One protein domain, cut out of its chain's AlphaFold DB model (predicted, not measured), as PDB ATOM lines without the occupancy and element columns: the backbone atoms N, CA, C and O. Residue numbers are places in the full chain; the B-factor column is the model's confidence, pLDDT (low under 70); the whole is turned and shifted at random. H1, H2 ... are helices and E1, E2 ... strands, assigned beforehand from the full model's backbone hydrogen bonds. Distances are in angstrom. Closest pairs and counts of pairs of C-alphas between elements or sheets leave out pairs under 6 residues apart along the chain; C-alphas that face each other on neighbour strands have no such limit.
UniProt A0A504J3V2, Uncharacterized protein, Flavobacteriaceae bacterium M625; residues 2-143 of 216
ATOM      1  N   LYS A   2     485.626 389.599 389.822       78.94
ATOM      2  CA  LYS A   2     485.330 390.394 388.618       78.94
ATOM      3  C   LYS A   2     486.591 390.772 387.817       78.94
ATOM      4  O   LYS A   2     486.687 390.371 386.674       78.94
ATOM      5  N   GLU A   3     487.573 391.405 388.462       81.62
ATOM      6  CA  GLU A   3     488.855 391.776 387.826       81.62
ATOM      7  C   GLU A   3     489.571 390.573 387.191       81.62
ATOM      8  O   GLU A   3     490.042 390.662 386.075       81.62
ATOM      9  N   ILE A   4     489.569 389.408 387.856       78.00
ATOM     10  CA  ILE A   4     490.176 388.178 387.316       78.00
ATOM     11  C   ILE A   4     489.482 387.746 386.018       78.00
ATOM     12  O   ILE A   4     490.146 387.333 385.076       78.00
ATOM     13  N   PHE A   5     488.150 387.822 385.963       79.38
ATOM     14  CA  PHE A   5     487.419 387.484 384.745       79.38
ATOM     15  C   PHE A   5     487.639 388.510 383.636       79.38
ATOM     16  O   PHE A   5     487.794 388.100 382.496       79.38
ATOM     17  N   GLU A   6     487.714 389.801 383.967       81.06
ATOM     18  CA  GLU A   6     488.061 390.858 383.009       81.06
ATOM     19  C   GLU A   6     489.485 390.664 382.459       81.06
ATOM     20  O   GLU A   6     489.700 390.814 381.260       81.06
ATOM     21  N   ASP A   7     490.442 390.253 383.297       78.12
ATOM     22  CA  ASP A   7     491.815 389.953 382.878       78.12
ATOM     23  C   ASP A   7     491.883 388.725 381.959       78.12
ATOM     24  O   ASP A   7     492.640 388.727 380.985       78.12
ATOM     25  N   ILE A   8     491.124 387.665 382.262       76.88
ATOM     26  CA  ILE A   8     491.040 386.465 381.413       76.88
ATOM     27  C   ILE A   8     490.343 386.806 380.092       76.88
ATOM     28  O   ILE A   8     490.854 386.451 379.035       76.88
ATOM     29  N   GLU A   9     489.222 387.524 380.135       77.19
ATOM     30  CA  GLU A   9     488.496 387.983 378.947       77.19
ATOM     31  C   GLU A   9     489.377 388.870 378.067       77.19
ATOM     32  O   GLU A   9     489.421 388.680 376.857       77.19
ATOM     33  N   PHE A  10     490.134 389.798 378.657       76.69
ATOM     34  CA  PHE A  10     491.082 390.633 377.926       76.69
ATOM     35  C   PHE A  10     492.173 389.798 377.246       76.69
ATOM     36  O   PHE A  10     492.464 390.009 376.070       76.69
ATOM     37  N   GLN A  11     492.750 388.821 377.955       71.75
ATOM     38  CA  GLN A  11     493.743 387.898 377.386       71.75
ATOM     39  C   GLN A  11     493.170 387.049 376.248       71.75
ATOM     40  O   GLN A  11     493.886 386.733 375.297       71.75
ATOM     41  N   LEU A  12     491.892 386.686 376.355       68.88
ATOM     42  CA  LEU A  12     491.163 385.922 375.355       68.88
ATOM     43  C   LEU A  12     490.535 386.800 374.271       68.88
ATOM     44  O   LEU A  12     490.046 386.237 373.313       68.88
ATOM     45  N   GLY A  13     490.528 388.132 374.355       68.00
ATOM     46  CA  GLY A  13     489.570 388.981 373.626       68.00
ATOM     47  C   GLY A  13     489.510 388.819 372.099       68.00
ATOM     48  O   GLY A  13     488.472 389.092 371.503       68.00
ATOM     49  N   GLU A  14     490.584 388.351 371.459       60.38
ATOM     50  CA  GLU A  14     490.624 388.075 370.012       60.38
ATOM     51  C   GLU A  14     490.309 386.612 369.629       60.38
ATOM     52  O   GLU A  14     490.167 386.300 368.446       60.38
ATOM     53  N   PHE A  15     490.193 385.720 370.614       57.31
ATOM     54  CA  PHE A  15     490.013 384.266 370.458       57.31
ATOM     55  C   PHE A  15     488.787 383.728 371.189       57.31
ATOM     56  O   PHE A  15     488.222 382.736 370.750       57.31
ATOM     57  N   GLY A  16     488.370 384.424 372.248       58.59
ATOM     58  CA  GLY A  16     487.273 384.097 373.137       58.59
ATOM     59  C   GLY A  16     486.004 383.866 372.346       58.59
ATOM     60  O   GLY A  16     485.419 384.803 371.795       58.59
ATOM     61  N   LEU A  17     485.575 382.614 372.286       59.09
ATOM     62  CA  LEU A  17     484.277 382.277 371.722       59.09
ATOM     63  C   LEU A  17     483.194 382.440 372.791       59.09
ATOM     64  O   LEU A  17     483.429 382.317 373.988       59.09
ATOM     65  N   HIS A  18     481.971 382.744 372.361       61.28
ATOM     66  CA  HIS A  18     480.823 382.649 373.254       61.28
ATOM     67  C   HIS A  18     480.424 381.182 373.414       61.28
ATOM     68  O   HIS A  18     480.386 380.442 372.428       61.28
ATOM     69  N   SER A  19     480.019 380.803 374.629       64.06
ATOM     70  CA  SER A  19     479.377 379.512 374.877       64.06
ATOM     71  C   SER A  19     478.273 379.248 373.856       64.06
ATOM     72  O   SER A  19     477.404 380.103 373.642       64.06
ATOM     73  N   GLN A  20     478.260 378.045 373.282       69.38
ATOM     74  CA  GLN A  20     477.185 377.603 372.395       69.38
ATOM     75  C   GLN A  20     476.043 376.915 373.155       69.38
ATOM     76  O   GLN A  20     475.140 376.366 372.529       69.38
ATOM     77  N   LEU A  21     476.035 376.970 374.495       73.12
ATOM     78  CA  LEU A  21     474.906 376.489 375.290       73.12
ATOM     79  C   LEU A  21     473.613 377.208 374.883       73.12
ATOM     80  O   LEU A  21     473.594 378.421 374.660       73.12
ATOM     81  N   SER A  22     472.499 376.478 374.848       78.69
ATOM     82  CA  SER A  22     471.173 377.086 374.670       78.69
ATOM     83  C   SER A  22     470.765 377.974 375.860       78.69
ATOM     84  O   SER A  22     471.175 377.751 377.001       78.69
ATOM     85  N   GLU A  23     469.908 378.975 375.623       79.50
ATOM     86  CA  GLU A  23     469.399 379.874 376.681       79.50
ATOM     87  C   GLU A  23     468.679 379.125 377.812       79.50
ATOM     88  O   GLU A  23     468.781 379.500 378.980       79.50
ATOM     89  N   GLU A  24     467.999 378.023 377.484       81.88
ATOM     90  CA  GLU A  24     467.372 377.145 378.470       81.88
ATOM     91  C   GLU A  24     468.417 376.573 379.436       81.88
ATOM     92  O   GLU A  24     468.274 376.723 380.651       81.88
ATOM     93  N   LYS A  25     469.525 376.028 378.917       77.31
ATOM     94  CA  LYS A  25     470.630 375.516 379.742       77.31
ATOM     95  C   LYS A  25     471.324 376.625 380.530       77.31
ATOM     96  O   LYS A  25     471.613 376.455 381.709       77.31
ATOM     97  N   LYS A  26     471.533 377.805 379.940       76.00
ATOM     98  CA  LYS A  26     472.097 378.951 380.682       76.00
ATOM     99  C   LYS A  26     471.217 379.353 381.859       76.00
ATOM    100  O   LYS A  26     471.724 379.767 382.902       76.00
ATOM    101  N   SER A  27     469.896 379.226 381.720       78.00
ATOM    102  CA  SER A  27     468.942 379.598 382.765       78.00
ATOM    103  C   SER A  27     469.006 378.688 383.997       78.00
ATOM    104  O   SER A  27     468.721 379.164 385.102       78.00
ATOM    105  N   THR A  28     469.452 377.437 383.851       75.19
ATOM    106  CA  THR A  28     469.574 376.473 384.960       75.19
ATOM    107  C   THR A  28     470.888 376.612 385.728       75.19
ATOM    108  O   THR A  28     470.980 376.159 386.868       75.19
ATOM    109  N   LEU A  29     471.883 377.307 385.164       77.50
ATOM    110  CA  LEU A  29     473.174 377.503 385.815       77.50
ATOM    111  C   LEU A  29     473.061 378.324 387.122       77.50
ATOM    112  O   LEU A  29     472.252 379.261 387.222       77.50
ATOM    113  N   PRO A  30     473.925 378.054 388.118       79.94
ATOM    114  CA  PRO A  30     474.103 378.911 389.279       79.94
ATOM    115  C   PRO A  30     474.450 380.332 388.871       79.94
ATOM    116  O   PRO A  30     475.099 380.570 387.850       79.94
ATOM    117  N   LYS A  31     474.101 381.289 389.734       83.25
ATOM    118  CA  LYS A  31     474.408 382.706 389.512       83.25
ATOM    119  C   LYS A  31     475.891 382.929 389.195       83.25
ATOM    120  O   LYS A  31     476.194 383.719 388.317       83.25
ATOM    121  N   ILE A  32     476.796 382.221 389.871       78.50
ATOM    122  CA  ILE A  32     478.238 382.399 389.672       78.50
ATOM    123  C   ILE A  32     478.703 381.947 388.282       78.50
ATOM    124  O   ILE A  32     479.456 382.668 387.639       78.50
ATOM    125  N   LEU A  33     478.181 380.829 387.765       78.94
ATOM    126  CA  LEU A  33     478.494 380.353 386.414       78.94
ATOM    127  C   LEU A  33     477.830 381.230 385.340       78.94
ATOM    128  O   LEU A  33     478.429 381.489 384.300       78.94
ATOM    129  N   LYS A  34     476.640 381.776 385.622       80.50
ATOM    130  CA  LYS A  34     476.010 382.804 384.776       80.50
ATOM    131  C   LYS A  34     476.848 384.076 384.683       80.50
ATOM    132  O   LYS A  34     476.856 384.702 383.631       80.50
ATOM    133  N   GLU A  35     477.523 384.481 385.761       77.12
ATOM    134  CA  GLU A  35     478.448 385.617 385.705       77.12
ATOM    135  C   GLU A  35     479.639 385.297 384.801       77.12
ATOM    136  O   GLU A  35     479.911 386.101 383.925       77.12
ATOM    137  N   ILE A  36     480.276 384.126 384.933       76.06
ATOM    138  CA  ILE A  36     481.393 383.706 384.058       76.06
ATOM    139  C   ILE A  36     480.986 383.741 382.577       76.06
ATOM    140  O   ILE A  36     481.743 384.222 381.740       76.06
ATOM    141  N   HIS A  37     479.765 383.301 382.254       75.50
ATOM    142  CA  HIS A  37     479.236 383.332 380.887       75.50
ATOM    143  C   HIS A  37     479.205 384.747 380.285       75.50
ATOM    144  O   HIS A  37     479.265 384.901 379.066       75.50
ATOM    145  N   LYS A  38     479.123 385.800 381.103       74.81
ATOM    146  CA  LYS A  38     479.164 387.179 380.599       74.81
ATOM    147  C   LYS A  38     480.544 387.602 380.089       74.81
ATOM    148  O   LYS A  38     480.594 388.613 379.405       74.81
ATOM    149  N   TYR A  39     481.608 386.864 380.419       71.12
ATOM    150  CA  TYR A  39     483.004 387.259 380.182       71.12
ATOM    151  C   TYR A  39     483.680 386.546 378.992       71.12
ATOM    152  O   TYR A  39     484.899 386.499 378.933       71.12
ATOM    153  N   ASN A  40     482.947 385.917 378.066       68.94
ATOM    154  CA  ASN A  40     483.532 385.199 376.905       68.94
ATOM    155  C   ASN A  40     484.628 384.173 377.262       68.94
ATOM    156  O   ASN A  40     485.470 383.831 376.442       68.94
ATOM    157  N   VAL A  41     484.609 383.682 378.505       71.50
ATOM    158  CA  VAL A  41     485.552 382.676 379.012       71.50
ATOM    159  C   VAL A  41     485.026 381.254 378.758       71.50
ATOM    160  O   VAL A  41     485.769 380.285 378.848       71.50
ATOM    161  N   PHE A  42     483.733 381.106 378.441       62.47
ATOM    162  CA  PHE A  42     483.151 379.822 378.053       62.47
ATOM    163  C   PHE A  42     483.417 379.526 376.582       62.47
ATOM    164  O   PHE A  42     482.863 380.218 375.738       62.47
ATOM    165  N   GLY A  43     484.153 378.461 376.276       59.28
ATOM    166  CA  GLY A  43     484.494 378.133 374.899       59.28
ATOM    167  C   GLY A  43     485.445 376.941 374.787       59.28
ATOM    168  O   GLY A  43     485.934 376.424 375.794       59.28
ATOM    169  N   SER A  44     485.775 376.584 373.545       53.84
ATOM    170  CA  SER A  44     486.827 375.629 373.187       53.84
ATOM    171  C   SER A  44     488.239 376.182 373.395       53.84
ATOM    172  O   SER A  44     489.218 375.504 373.081       53.84
ATOM    173  N   ASP A  45     488.359 377.420 373.878       63.91
ATOM    174  CA  ASP A  45     489.640 378.011 374.223       63.91
ATOM    175  C   ASP A  45     490.279 377.220 375.358       63.91
ATOM    176  O   ASP A  45     489.705 377.033 376.435       63.91
ATOM    177  N   LEU A  46     491.489 376.731 375.098       66.12
ATOM    178  CA  LEU A  46     492.234 375.948 376.066       66.12
ATOM    179  C   LEU A  46     492.822 376.910 377.096       66.12
ATOM    180  O   LEU A  46     493.863 377.544 376.901       66.12
ATOM    181  N   LEU A  47     492.122 377.021 378.217       79.25
ATOM    182  CA  LEU A  47     492.705 377.488 379.461       79.25
ATOM    183  C   LEU A  47     493.607 376.391 380.019       79.25
ATOM    184  O   LEU A  47     493.628 375.265 379.535       79.25
ATOM    185  N   ALA A  48     494.353 376.704 381.058       81.06
ATOM    186  CA  ALA A  48     495.228 375.780 381.741       81.06
ATOM    187  C   ALA A  48     494.943 375.802 383.239       81.06
ATOM    188  O   ALA A  48     494.904 376.865 383.867       81.06
ATOM    189  N   VAL A  49     494.773 374.612 383.814       83.00
ATOM    190  CA  VAL A  49     494.707 374.399 385.259       83.00
ATOM    191  C   VAL A  49     496.075 373.896 385.728       83.00
ATOM    192  O   VAL A  49     496.562 372.893 385.200       83.00
ATOM    193  N   PRO A  50     496.721 374.542 386.715       76.00
ATOM    194  CA  PRO A  50     497.994 374.064 387.250       76.00
ATOM    195  C   PRO A  50     497.873 372.649 387.824       76.00
ATOM    196  O   PRO A  50     496.949 372.391 388.595       76.00
ATOM    197  N   ALA A  51     498.829 371.761 387.525       75.12
ATOM    198  CA  ALA A  51     498.852 370.405 388.086       75.12
ATOM    199  C   ALA A  51     498.787 370.395 389.617       75.12
ATOM    200  O   ALA A  51     498.035 369.618 390.188       75.12
ATOM    201  N   GLU A  52     499.497 371.317 390.270       74.56
ATOM    202  CA  GLU A  52     499.520 371.468 391.731       74.56
ATOM    203  C   GLU A  52     498.141 371.746 392.357       74.56
ATOM    204  O   GLU A  52     497.949 371.509 393.549       74.56
ATOM    205  N   LEU A  53     497.176 372.242 391.572       77.06
ATOM    206  CA  LEU A  53     495.798 372.414 392.026       77.06
ATOM    207  C   LEU A  53     495.028 371.090 392.017       77.06
ATOM    208  O   LEU A  53     494.083 370.920 392.780       77.06
ATOM    209  N   ILE A  54     495.411 370.171 391.130       72.06
ATOM    210  CA  ILE A  54     494.718 368.911 390.849       72.06
ATOM    211  C   ILE A  54     495.341 367.763 391.654       72.06
ATOM    212  O   ILE A  54     494.622 366.918 392.189       72.06
ATOM    213  N   ILE A  55     496.672 367.739 391.751       67.06
ATOM    214  CA  ILE A  55     497.469 366.686 392.377       67.06
ATOM    215  C   ILE A  55     498.282 367.309 393.512       67.06
ATOM    216  O   ILE A  55     499.223 368.073 393.302       67.06
ATOM    217  N   SER A  56     497.916 366.973 394.749       58.97
ATOM    218  CA  SER A  56     498.650 367.440 395.922       58.97
ATOM    219  C   SER A  56     500.039 366.797 395.971       58.97
ATOM    220  O   SER A  56     500.151 365.576 396.067       58.97
ATOM    221  N   GLY A  57     501.089 367.621 395.938       52.91
ATOM    222  CA  GLY A  57     502.480 367.179 396.083       52.91
ATOM    223  C   GLY A  57     503.221 366.868 394.781       52.91
ATOM    224  O   GLY A  57     504.360 366.419 394.869       52.91
ATOM    225  N   ASP A  58     502.621 367.124 393.613       54.72
ATOM    226  CA  ASP A  58     503.282 366.964 392.313       54.72
ATOM    227  C   ASP A  58     503.423 368.319 391.602       54.72
ATOM    228  O   ASP A  58     502.474 368.870 391.041       54.72
ATOM    229  N   ASP A  59     504.623 368.892 391.692       53.03
ATOM    230  CA  ASP A  59     505.013 370.144 391.043       53.03
ATOM    231  C   ASP A  59     505.688 369.930 389.676       53.03
ATOM    232  O   ASP A  59     506.100 370.908 389.036       53.03
ATOM    233  N   GLN A  60     505.799 368.675 389.221       50.09
ATOM    234  CA  GLN A  60     506.460 368.314 387.964       50.09
ATOM    235  C   GLN A  60     505.476 368.111 386.809       50.09
ATOM    236  O   GLN A  60     505.831 368.378 385.655       50.09
ATOM    237  N   GLU A  61     504.243 367.712 387.120       62.66
ATOM    238  CA  GLU A  61     503.160 367.515 386.154       62.66
ATOM    239  C   GLU A  61     502.744 368.802 385.409       62.66
ATOM    240  O   GLU A  61     502.884 369.934 385.890       62.66
ATOM    241  N   TYR A  62     502.237 368.611 384.190       65.31
ATOM    242  CA  TYR A  62     501.870 369.687 383.266       65.31
ATOM    243  C   TYR A  62     500.624 370.430 383.702       65.31
ATOM    244  O   TYR A  62     499.703 369.862 384.295       65.31
ATOM    245  N   GLU A  63     500.532 371.688 383.283       74.75
ATOM    246  CA  GLU A  63     499.227 372.323 383.217       74.75
ATOM    247  C   GLU A  63     498.277 371.477 382.381       74.75
ATOM    248  O   GLU A  63     498.580 371.094 381.249       74.75
ATOM    249  N   ARG A  64     497.116 371.171 382.954       77.69
ATOM    250  CA  ARG A  64     496.088 370.417 382.254       77.69
ATOM    251  C   ARG A  64     495.249 371.415 381.473       77.69
ATOM    252  O   ARG A  64     494.642 372.288 382.106       77.69
ATOM    253  N   PRO A  65     495.224 371.333 380.131       78.75
ATOM    254  CA  PRO A  65     494.339 372.183 379.374       78.75
ATOM    255  C   PRO A  65     492.900 371.947 379.825       78.75
ATOM    256  O   PRO A  65     492.499 370.815 380.075       78.75
ATOM    257  N   PHE A  66     492.138 373.017 379.964       83.50
ATOM    258  CA  PHE A  66     490.792 373.041 380.501       83.50
ATOM    259  C   PHE A  66     489.912 373.859 379.572       83.50
ATOM    260  O   PHE A  66     490.296 374.941 379.134       83.50
ATOM    261  N   SER A  67     488.721 373.340 379.315       79.62
ATOM    262  CA  SER A  67     487.670 374.039 378.583       79.62
ATOM    263  C   SER A  67     486.416 374.053 379.439       79.62
ATOM    264  O   SER A  67     486.072 373.054 380.082       79.62
ATOM    265  N   PHE A  68     485.737 375.192 379.467       80.50
ATOM    266  CA  PHE A  68     484.398 375.262 380.036       80.50
ATOM    267  C   PHE A  68     483.403 374.553 379.108       80.50
ATOM    268  O   PHE A  68     483.604 374.499 377.900       80.50
ATOM    269  N   LEU A  69     482.303 374.040 379.659       78.06
ATOM    270  CA  LEU A  69     481.232 373.423 378.871       78.06
ATOM    271  C   LEU A  69     480.575 374.439 377.942       78.06
ATOM    272  O   LEU A  69     479.777 375.271 378.374       78.06
ATOM    273  N   ASP A  70     480.892 374.355 376.662       68.81
ATOM    274  CA  ASP A  70     480.397 375.262 375.633       68.81
ATOM    275  C   ASP A  70     479.719 374.532 374.468       68.81
ATOM    276  O   ASP A  70     478.823 375.104 373.855       68.81
ATOM    277  N   LEU A  71     480.073 373.272 374.207       62.09
ATOM    278  CA  LEU A  71     479.405 372.424 373.228       62.09
ATOM    279  C   LEU A  71     478.175 371.777 373.863       62.09
ATOM    280  O   LEU A  71     478.273 371.047 374.854       62.09
ATOM    281  N   ASP A  72     477.008 372.020 373.262       65.12
ATOM    282  CA  ASP A  72     475.736 371.434 373.688       65.12
ATOM    283  C   ASP A  72     475.840 369.914 373.893       65.12
ATOM    284  O   ASP A  72     475.232 369.394 374.830       65.12
ATOM    285  N   GLU A  73     476.653 369.235 373.075       71.12
ATOM    286  CA  GLU A  73     476.982 367.811 373.187       71.12
ATOM    287  C   GLU A  73     477.713 367.459 374.483       71.12
ATOM    288  O   GLU A  73     477.335 366.499 375.138       71.12
ATOM    289  N   GLY A  74     478.713 368.237 374.910       74.81
ATOM    290  CA  GLY A  74     479.477 367.943 376.125       74.81
ATOM    291  C   GLY A  74     478.604 367.981 377.379       74.81
ATOM    292  O   GLY A  74     478.720 367.114 378.245       74.81
ATOM    293  N   PHE A  75     477.688 368.949 377.456       78.19
ATOM    294  CA  PHE A  75     476.718 369.023 378.549       78.19
ATOM    295  C   PHE A  75     475.662 367.912 378.439       78.19
ATOM    296  O   PHE A  75     475.319 367.291 379.437       78.19
ATOM    297  N   VAL A  76     475.165 367.624 377.229       79.94
ATOM    298  CA  VAL A  76     474.172 366.558 376.989       79.94
ATOM    299  C   VAL A  76     474.732 365.178 377.312       79.94
ATOM    300  O   VAL A  76     474.038 364.386 377.940       79.94
ATOM    301  N   ASN A  77     475.977 364.897 376.936       81.50
ATOM    302  CA  ASN A  77     476.641 363.636 377.245       81.50
ATOM    303  C   ASN A  77     476.773 363.473 378.757       81.50
ATOM    304  O   ASN A  77     476.401 362.430 379.283       81.50
ATOM    305  N   PHE A  78     477.184 364.526 379.474       85.75
ATOM    306  CA  PHE A  78     477.216 364.479 380.935       85.75
ATOM    307  C   PHE A  78     475.839 364.182 381.537       85.75
ATOM    308  O   PHE A  78     475.702 363.290 382.377       85.75
ATOM    309  N   GLU A  79     474.818 364.921 381.101       85.94
ATOM    310  CA  GLU A  79     473.459 364.772 381.619       85.94
ATOM    311  C   GLU A  79     472.871 363.384 381.317       85.94
ATOM    312  O   GLU A  79     472.183 362.805 382.155       85.94
ATOM    313  N   ASN A  80     473.169 362.813 380.151       86.44
ATOM    314  CA  ASN A  80     472.670 361.496 379.762       86.44
ATOM    315  C   ASN A  80     473.427 360.347 380.437       86.44
ATOM    316  O   ASN A  80     472.811 359.339 380.782       86.44
ATOM    317  N   GLU A  81     474.747 360.466 380.587       86.50
ATOM    318  CA  GLU A  81     475.601 359.354 381.019       86.50
ATOM    319  C   GLU A  81     475.831 359.322 382.531       86.50
ATOM    320  O   GLU A  81     475.910 358.240 383.111       86.50
ATOM    321  N   PHE A  82     475.936 360.483 383.185       87.25
ATOM    322  CA  PHE A  82     476.424 360.557 384.569       87.25
ATOM    323  C   PHE A  82     475.417 361.147 385.554       87.25
ATOM    324  O   PHE A  82     475.574 360.976 386.765       87.25
ATOM    325  N   ARG A  83     474.369 361.837 385.084       88.38
ATOM    326  CA  ARG A  83     473.477 362.607 385.966       88.38
ATOM    327  C   ARG A  83     472.818 361.781 387.065       88.38
ATOM    328  O   ARG A  83     472.603 362.331 388.144       88.38
ATOM    329  N   SER A  84     472.498 360.511 386.805       89.12
ATOM    330  CA  SER A  84     471.884 359.613 387.795       89.12
ATOM    331  C   SER A  84     472.803 359.302 388.974       89.12
ATOM    332  O   SER A  84     472.308 359.091 390.079       89.12
ATOM    333  N   GLU A  85     474.116 359.302 388.746       88.44
ATOM    334  CA  GLU A  85     475.125 358.933 389.745       88.44
ATOM    335  C   GLU A  85     475.697 360.149 390.478       88.44
ATOM    336  O   GLU A  85     476.126 360.060 391.629       88.44
ATOM    337  N   VAL A  86     475.701 361.314 389.827       89.31
ATOM    338  CA  VAL A  86     476.215 362.549 390.418       89.31
ATOM    339  C   VAL A  86     475.091 363.287 391.170       89.31
ATOM    340  O   VAL A  86     474.037 363.537 390.583       89.31
ATOM    341  N   PRO A  87     475.290 363.748 392.422       90.94
ATOM    342  CA  PRO A  87     474.284 364.544 393.132       90.94
ATOM    343  C   PRO A  87     473.965 365.868 392.424       90.94
ATOM    344  O   PRO A  87     474.857 366.515 391.878       90.94
ATOM    345  N   ILE A  88     472.701 366.299 392.462       90.25
ATOM    346  CA  ILE A  88     472.202 367.462 391.699       90.25
ATOM    347  C   ILE A  88     472.913 368.784 392.026       90.25
ATOM    348  O   ILE A  88     473.006 369.664 391.176       90.25
ATOM    349  N   ASP A  89     473.456 368.908 393.237       91.31
ATOM    350  CA  ASP A  89     474.207 370.087 393.674       91.31
ATOM    351  C   ASP A  89     475.587 370.215 393.008       91.31
ATOM    352  O   ASP A  89     476.214 371.275 393.084       91.31
ATOM    353  N   PHE A  90     476.058 369.147 392.355       91.38
ATOM    354  CA  PHE A  90     477.270 369.135 391.548       91.38
ATOM    355  C   PHE A  90     476.909 369.403 390.091       91.38
ATOM    356  O   PHE A  90     476.207 368.630 389.425       91.38
ATOM    357  N   ILE A  91     477.414 370.531 389.613       88.69
ATOM    358  CA  ILE A  91     477.055 371.127 388.338       88.69
ATOM    359  C   ILE A  91     478.277 371.027 387.438       88.69
ATOM    360  O   ILE A  91     479.361 371.469 387.841       88.69
ATOM    361  N   PRO A  92     478.141 370.427 386.248       87.81
ATOM    362  CA  PRO A  92     479.275 370.244 385.368       87.81
ATOM    363  C   PRO A  92     479.732 371.618 384.871       87.81
ATOM    364  O   PRO A  92     478.918 372.470 384.504       87.81
ATOM    365  N   MET A  93     481.040 371.862 384.935       87.06
ATOM    366  CA  MET A  93     481.638 373.152 384.582       87.06
ATOM    367  C   MET A  93     482.483 373.065 383.314       87.06
ATOM    368  O   MET A  93     482.517 374.021 382.545       87.06
ATOM    369  N   GLY A  94     483.156 371.937 383.092       86.19
ATOM    370  CA  GLY A  94     484.119 371.782 382.010       86.19
ATOM    371  C   GLY A  94     484.828 370.435 382.029       86.19
ATOM    372  O   GLY A  94     484.557 369.587 382.885       86.19
ATOM    373  N   TYR A  95     485.777 370.284 381.114       84.44
ATOM    374  CA  TYR A  95     486.618 369.095 380.976       84.44
ATOM    375  C   TYR A  95     488.089 369.481 380.895       84.44
ATOM    376  O   TYR A  95     488.436 370.546 380.370       84.44
ATOM    377  N   LEU A  96     488.955 368.589 381.373       83.56
ATOM    378  CA  LEU A  96     490.378 368.667 381.063       83.56
ATOM    379  C   LEU A  96     490.621 368.019 379.687       83.56
ATOM    380  O   LEU A  96     490.271 366.861 379.473       83.56
ATOM    381  N   TYR A  97     491.178 368.770 378.736       71.19
ATOM    382  CA  TYR A  97     491.393 368.314 377.360       71.19
ATOM    383  C   TYR A  97     492.489 367.244 377.279       71.19
ATOM    384  O   TYR A  97     493.496 367.311 377.986       71.19
ATOM    385  N   GLY A  98     492.306 366.261 376.389       62.88
ATOM    386  CA  GLY A  98     493.212 365.110 376.265       62.88
ATOM    387  C   GLY A  98     493.174 364.168 377.473       62.88
ATOM    388  O   GLY A  98     494.037 363.304 377.609       62.88
ATOM    389  N   ALA A  99     492.181 364.347 378.343       62.44
ATOM    390  CA  ALA A  99     491.986 363.621 379.581       62.44
ATOM    391  C   ALA A  99     490.518 363.153 379.659       62.44
ATOM    392  O   ALA A  99     489.655 363.659 378.941       62.44
ATOM    393  N   SER A 100     490.229 362.160 380.499       74.94
ATOM    394  CA  SER A 100     488.854 361.695 380.750       74.94
ATOM    395  C   SER A 100     488.317 362.308 382.044       74.94
ATOM    396  O   SER A 100     487.594 361.650 382.791       74.94
ATOM    397  N   GLU A 101     488.713 363.543 382.349       86.31
ATOM    398  CA  GLU A 101     488.420 364.207 383.610       86.31
ATOM    399  C   GLU A 101     487.345 365.280 383.454       86.31
ATOM    400  O   GLU A 101     487.446 366.186 382.621       86.31
ATOM    401  N   ILE A 102     486.340 365.208 384.324       88.31
ATOM    402  CA  ILE A 102     485.233 366.157 384.411       88.31
ATOM    403  C   ILE A 102     485.454 367.070 385.611       88.31
ATOM    404  O   ILE A 102     485.731 366.605 386.722       88.31
ATOM    405  N   VAL A 103     485.291 368.372 385.394       90.88
ATOM    406  CA  VAL A 103     485.348 369.396 386.439       90.88
ATOM    407  C   VAL A 103     483.926 369.747 386.862       90.88
ATOM    408  O   VAL A 103     483.145 370.280 386.069       90.88
ATOM    409  N   LEU A 104     483.588 369.467 388.121       92.62
ATOM    410  CA  LEU A 104     482.283 369.763 388.712       92.62
ATOM    411  C   LEU A 104     482.396 370.863 389.768       92.62
ATOM    412  O   LEU A 104     483.301 370.860 390.605       92.62
ATOM    413  N   TYR A 105     481.425 371.769 389.762       93.31
ATOM    414  CA  TYR A 105     481.221 372.780 390.792       93.31
ATOM    415  C   TYR A 105     480.155 372.318 391.785       93.31
ATOM    416  O   TYR A 105     479.033 372.010 391.388       93.31
ATOM    417  N   ASN A 106     480.484 372.305 393.076       94.12
ATOM    418  CA  ASN A 106     479.533 372.035 394.147       94.12
ATOM    419  C   ASN A 106     478.896 373.346 394.634       94.12
ATOM    420  O   ASN A 106     479.542 374.194 395.261       94.12
ATOM    421  N   ASN A 107     477.600 373.498 394.365       90.25
ATOM    422  CA  ASN A 107     476.842 374.710 394.669       90.25
ATOM    423  C   ASN A 107     476.553 374.904 396.170       90.25
ATOM    424  O   ASN A 107     476.240 376.016 396.592       90.25
ATOM    425  N   LEU A 108     476.671 373.859 396.998       92.00
ATOM    426  CA  LEU A 108     476.390 373.959 398.437       92.00
ATOM    427  C   LEU A 108     477.522 374.630 399.213       92.00
ATOM    428  O   LEU A 108     477.274 375.369 400.166       92.00
ATOM    429  N   ASN A 109     478.768 374.364 398.829       92.69
ATOM    430  CA  ASN A 109     479.957 374.771 399.584       92.69
ATOM    431  C   ASN A 109     480.979 375.557 398.745       92.69
ATOM    432  O   ASN A 109     482.004 375.976 399.279       92.69
ATOM    433  N   ASN A 110     480.688 375.816 397.466       92.25
ATOM    434  CA  ASN A 110     481.567 376.517 396.532       92.25
ATOM    435  C   ASN A 110     482.929 375.834 396.331       92.25
ATOM    436  O   ASN A 110     483.956 376.518 396.252       92.25
ATOM    437  N   SER A 111     482.961 374.504 396.248       94.19
ATOM    438  CA  SER A 111     484.168 373.750 395.896       94.19
ATOM    439  C   SER A 111     484.170 373.263 394.450       94.19
ATOM    440  O   SER A 111     483.131 373.148 393.798       94.19
ATOM    441  N   ILE A 112     485.372 372.976 393.958       93.75
ATOM    442  CA  ILE A 112     485.615 372.288 392.696       93.75
ATOM    443  C   ILE A 112     486.054 370.863 392.991       93.75
ATOM    444  O   ILE A 112     486.850 370.614 393.900       93.75
ATOM    445  N   HIS A 113     485.538 369.940 392.193       93.19
ATOM    446  CA  HIS A 113     485.879 368.531 392.231       93.19
ATOM    447  C   HIS A 113     486.242 368.068 390.822       93.19
ATOM    448  O   HIS A 113     485.544 368.390 389.862       93.19
ATOM    449  N   ILE A 114     487.334 367.316 390.711       89.81
ATOM    450  CA  ILE A 114     487.809 366.761 389.443       89.81
ATOM    451  C   ILE A 114     487.784 365.236 389.533       89.81
ATOM    452  O   ILE A 114     488.471 364.625 390.369       89.81
ATOM    453  N   PHE A 115     486.974 364.631 388.670       86.88
ATOM    454  CA  PHE A 115     486.739 363.188 388.612       86.88
ATOM    455  C   PHE A 115     487.266 362.654 387.299       86.88
ATOM    456  O   PHE A 115     487.005 363.260 386.265       86.88
ATOM    457  N   HIS A 116     487.915 361.497 387.323       84.94
ATOM    458  CA  HIS A 116     488.051 360.720 386.101       84.94
ATOM    459  C   HIS A 116     486.702 360.040 385.813       84.94
ATOM    460  O   HIS A 116     486.040 359.582 386.742       84.94
ATOM    461  N   VAL A 117     486.278 359.935 384.551       80.69
ATOM    462  CA  VAL A 117     485.000 359.297 384.165       80.69
ATOM    463  C   VAL A 117     484.888 357.881 384.744       80.69
ATOM    464  O   VAL A 117     483.828 357.476 385.212       80.69
ATOM    465  N   SER A 118     485.999 357.140 384.798       79.31
ATOM    466  CA  SER A 118     486.025 355.805 385.414       79.31
ATOM    467  C   SER A 118     485.790 355.803 386.928       79.31
ATOM    468  O   SER A 118     485.465 354.757 387.476       79.31
ATOM    469  N   ASP A 119     485.990 356.924 387.623       81.75
ATOM    470  CA  ASP A 119     485.700 357.013 389.056       81.75
ATOM    471  C   ASP A 119     484.185 357.037 389.306       81.75
ATOM    472  O   ASP A 119     483.754 356.629 390.374       81.75
ATOM    473  N   ILE A 120     483.373 357.460 388.327       80.44
ATOM    474  CA  ILE A 120     481.908 357.544 388.460       80.44
ATOM    475  C   ILE A 120     481.284 356.146 388.578       80.44
ATOM    476  O   ILE A 120     480.315 355.957 389.307       80.44
ATOM    477  N   VAL A 121     481.864 355.148 387.902       79.50
ATOM    478  CA  VAL A 121     481.392 353.754 387.969       79.50
ATOM    479  C   VAL A 121     481.878 353.005 389.219       79.50
ATOM    480  O   VAL A 121     481.327 351.958 389.555       79.50
ATOM    481  N   ASP A 122     482.888 353.526 389.922       85.12
ATOM    482  CA  ASP A 122     483.403 352.979 391.182       85.12
ATOM    483  C   ASP A 122     482.785 353.749 392.356       85.12
ATOM    484  O   ASP A 122     483.217 354.846 392.701       85.12
ATOM    485  N   GLN A 123     481.757 353.175 392.987       83.81
ATOM    486  CA  GLN A 123     480.986 353.856 394.034       83.81
ATOM    487  C   GLN A 123     481.838 354.315 395.229       83.81
ATOM    488  O   GLN A 123     481.552 355.368 395.808       83.81
ATOM    489  N   ASP A 124     482.887 353.570 395.589       87.88
ATOM    490  CA  ASP A 124     483.762 353.934 396.705       87.88
ATOM    491  C   ASP A 124     484.646 355.128 396.332       87.88
ATOM    492  O   ASP A 124     484.774 356.084 397.109       87.88
ATOM    493  N   ARG A 125     485.207 355.122 395.115       86.50
ATOM    494  CA  ARG A 125     485.967 356.269 394.593       86.50
ATOM    495  C   ARG A 125     485.092 357.488 394.374       86.50
ATOM    496  O   ARG A 125     485.503 358.588 394.746       86.50
ATOM    497  N   MET A 126     483.897 357.306 393.821       87.88
ATOM    498  CA  MET A 126     482.938 358.381 393.597       87.88
ATOM    499  C   MET A 126     482.586 359.058 394.918       87.88
ATOM    500  O   MET A 126     482.724 360.274 395.048       87.88
ATOM    501  N   LYS A 127     482.231 358.270 395.941       88.94
ATOM    502  CA  LYS A 127     481.955 358.793 397.281       88.94
ATOM    503  C   LYS A 127     483.151 359.551 397.851       88.94
ATOM    504  O   LYS A 127     482.994 360.682 398.303       88.94
ATOM    505  N   TYR A 128     484.349 358.970 397.775       90.31
ATOM    506  CA  TYR A 128     485.565 359.644 398.226       90.31
ATOM    507  C   TYR A 128     485.762 360.995 397.527       90.31
ATOM    508  O   TYR A 128     486.005 362.000 398.191       90.31
ATOM    509  N   LYS A 129     485.620 361.050 396.200       88.81
ATOM    510  CA  LYS A 129     485.786 362.282 395.419       88.81
ATOM    511  C   LYS A 129     484.703 363.324 395.708       88.81
ATOM    512  O   LYS A 129     485.003 364.515 395.691       88.81
ATOM    513  N   LEU A 130     483.469 362.905 395.992       89.88
ATOM    514  CA  LEU A 130     482.386 363.806 396.408       89.88
ATOM    515  C   LEU A 130     482.652 364.424 397.789       89.88
ATOM    516  O   LEU A 130     482.385 365.609 397.985       89.88
ATOM    517  N   ASP A 131     483.220 363.650 398.716       90.69
ATOM    518  CA  ASP A 131     483.527 364.100 400.080       90.69
ATOM    519  C   ASP A 131     484.816 364.944 400.158       90.69
ATOM    520  O   ASP A 131     484.995 365.729 401.092       90.69
ATOM    521  N   ASN A 132     485.718 364.802 399.181       90.62
ATOM    522  CA  ASN A 132     487.034 365.437 399.179       90.62
ATOM    523  C   ASN A 132     487.162 366.424 398.007       90.62
ATOM    524  O   ASN A 132     487.463 366.009 396.885       90.62
ATOM    525  N   PRO A 133     486.942 367.731 398.238       91.94
ATOM    526  CA  PRO A 133     487.099 368.734 397.195       91.94
ATOM    527  C   PRO A 133     488.550 368.832 396.727       91.94
ATOM    528  O   PRO A 133     489.480 368.754 397.528       91.94
ATOM    529  N   THR A 134     488.731 369.074 395.429       90.69
ATOM    530  CA  THR A 134     490.043 369.369 394.842       90.69
ATOM    531  C   THR A 134     490.543 370.726 395.334       90.69
ATOM    532  O   THR A 134     491.668 370.850 395.806       90.69
ATOM    533  N   CYS A 135     489.692 371.751 395.260       91.06
ATOM    534  CA  CYS A 135     489.990 373.091 395.758       91.06
ATOM    535  C   CYS A 135     488.707 373.909 395.955       91.06
ATOM    536  O   CYS A 135     487.599 373.444 395.663       91.06
ATOM    537  N   THR A 136     488.830 375.142 396.450       91.69
ATOM    538  CA  THR A 136     487.700 376.077 396.433       91.69
ATOM    539  C   THR A 136     487.485 376.623 395.020       91.69
ATOM    540  O   THR A 136     488.431 376.777 394.249       91.69
ATOM    541  N   PHE A 137     486.249 376.993 394.685       89.56
ATOM    542  CA  PHE A 137     485.939 377.668 393.423       89.56
ATOM    543  C   PHE A 137     486.775 378.939 393.234       89.56
ATOM    544  O   PHE A 137     487.265 379.216 392.144       89.56
ATOM    545  N   LYS A 138     486.990 379.698 394.312       87.81
ATOM    546  CA  LYS A 138     487.819 380.904 394.273       87.81
ATOM    547  C   LYS A 138     489.263 380.580 393.886       87.81
ATOM    548  O   LYS A 138     489.819 381.285 393.047       87.81
ATOM    549  N   ASP A 139     489.844 379.541 394.483       88.00
ATOM    550  CA  ASP A 139     491.219 379.136 394.188       88.00
ATOM    551  C   ASP A 139     491.339 378.651 392.746       88.00
ATOM    552  O   ASP A 139     492.258 379.079 392.052       88.00
ATOM    553  N   PHE A 140     490.370 377.863 392.271       88.94
ATOM    554  CA  PHE A 140     490.301 377.429 390.877       88.94
ATOM    555  C   PHE A 140     490.310 378.611 389.908       88.94
ATOM    556  O   PHE A 140     491.203 378.716 389.071       88.94
ATOM    557  N   ILE A 141     489.384 379.559 390.075       85.12
ATOM    558  CA  ILE A 141     489.299 380.742 389.208       85.12
ATOM    559  C   ILE A 141     490.560 381.610 389.282       85.12
ATOM    560  O   ILE A 141     490.967 382.187 388.283       85.12
ATOM    561  N   SER A 142     491.200 381.715 390.446       82.06
ATOM    562  CA  SER A 142     492.438 382.496 390.576       82.06
ATOM    563  C   SER A 142     493.658 381.851 389.912       82.06
ATOM    564  O   SER A 142     494.700 382.492 389.795       82.06
ATOM    565  N   GLN A 143     493.550 380.576 389.535       80.88
ATOM    566  CA  GLN A 143     494.663 379.773 389.045       80.88
ATOM    567  C   GLN A 143     494.526 379.368 387.583       80.88
ATOM    568  O   GLN A 143     495.562 379.113 386.957       80.88
TER     569      GLN A 143
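What this domain is: This is residues 2 to 143 of the 216 residues of an uncharacterized protein of Flavobacteriaceae bacterium M625 (UniProt A0A504J3V2). What is the shape? A strongly twisted antiparallel sheet, E1 to E5, curls like part of a barrel, and H8 lies in the gap between its edge strands E1 and E5. Short helices surround it: H5 is over E3, H7 runs along E5, and H1, H2 and H3 form a loose group with H3 between the other two. What is the make-up? The 142 printed residues, class mixed, run H1 H2 H3 E1 H4 E2 H5 E3 E4 E5 H6 H7 H8, with sheet order E1 - E2 - E3 - E4 - E5. The whole is compact, with a radius of gyration of the C-alphas of 14.5 A and spans of 43 by 39 by 28 A.

Where its parts are: Where are the strands? E1 is residues 47 to 49, E2 64 to 68, E3 90 to 96, E4 101 to 106 and E5 111 to 116; E3 and E5 each measure 16.8 A, E4 15.9 A and E2 12.8 A. C-alpha 90 is at (477.270, 369.135, 391.548). Where are the helices? H1 is residues 2 to 12, 15.2 A long from (485.330, 390.394, 388.618), and H5 is 72 to 81, 14.1 A. H2 is 23 to 28, H3 31 to 37, H4 51 to 54, H6 117 to 120, H7 123 to 131, 12.2 A, and H8 137 to 143, ending at (494.663, 379.773, 389.045).

How they stand to each other: How do the strands pair? E3, E4 and E5 form a meander, two hairpins in a row of antiparallel neighbours, with N 91 and O 105 at 2.8 A and N 104 and O 113 at 2.8 A. E2 pairs staggered, with E3 through N 67 and O 95 at 3.0 A and with E1 through N 66 and O 47 at 2.7 A. Which helices are on the sheet? H5, at a height of 10.0 A, has C-alphas 75 and 92 closest to E3, 7.4 A apart; H7, at 9.6 A, is only just over E5, with 3 C-alphas falling on it, and runs along it at 17 degrees on the local plane. H8 is over none of the strands, its C-alpha 137 5.0 A from C-alpha 111 of E5; H3, only just on the sheet with 5 pairs of C-alphas within 10 A, and H4 only graze it. What of the others? H1 and H2 are not on the sheet and are each close to H3 but not clearly touching, with closest C-alphas 5 and 36 at 7.1 A and 26 and 34 at 6.8 A; H6 and H7 only just touch, only at the corner, with 3 pairs within 8 A. Are the helix backbones complete? Every O i to N i+4 pair is within hydrogen-bond range in H1, H2, H3, H5, H7 and H8; H4 and H6 are too short for one.

The domain as a whole: How far does it reach? The two C-alphas farthest apart, of Glu 14 and Asp 124, are 43.9 A apart. Is it continuous and sure? The printed part has no cut and no long link. Its mean pLDDT is 79.0, with 28 residues under 70, among them 12 to 20 and 55 to 62.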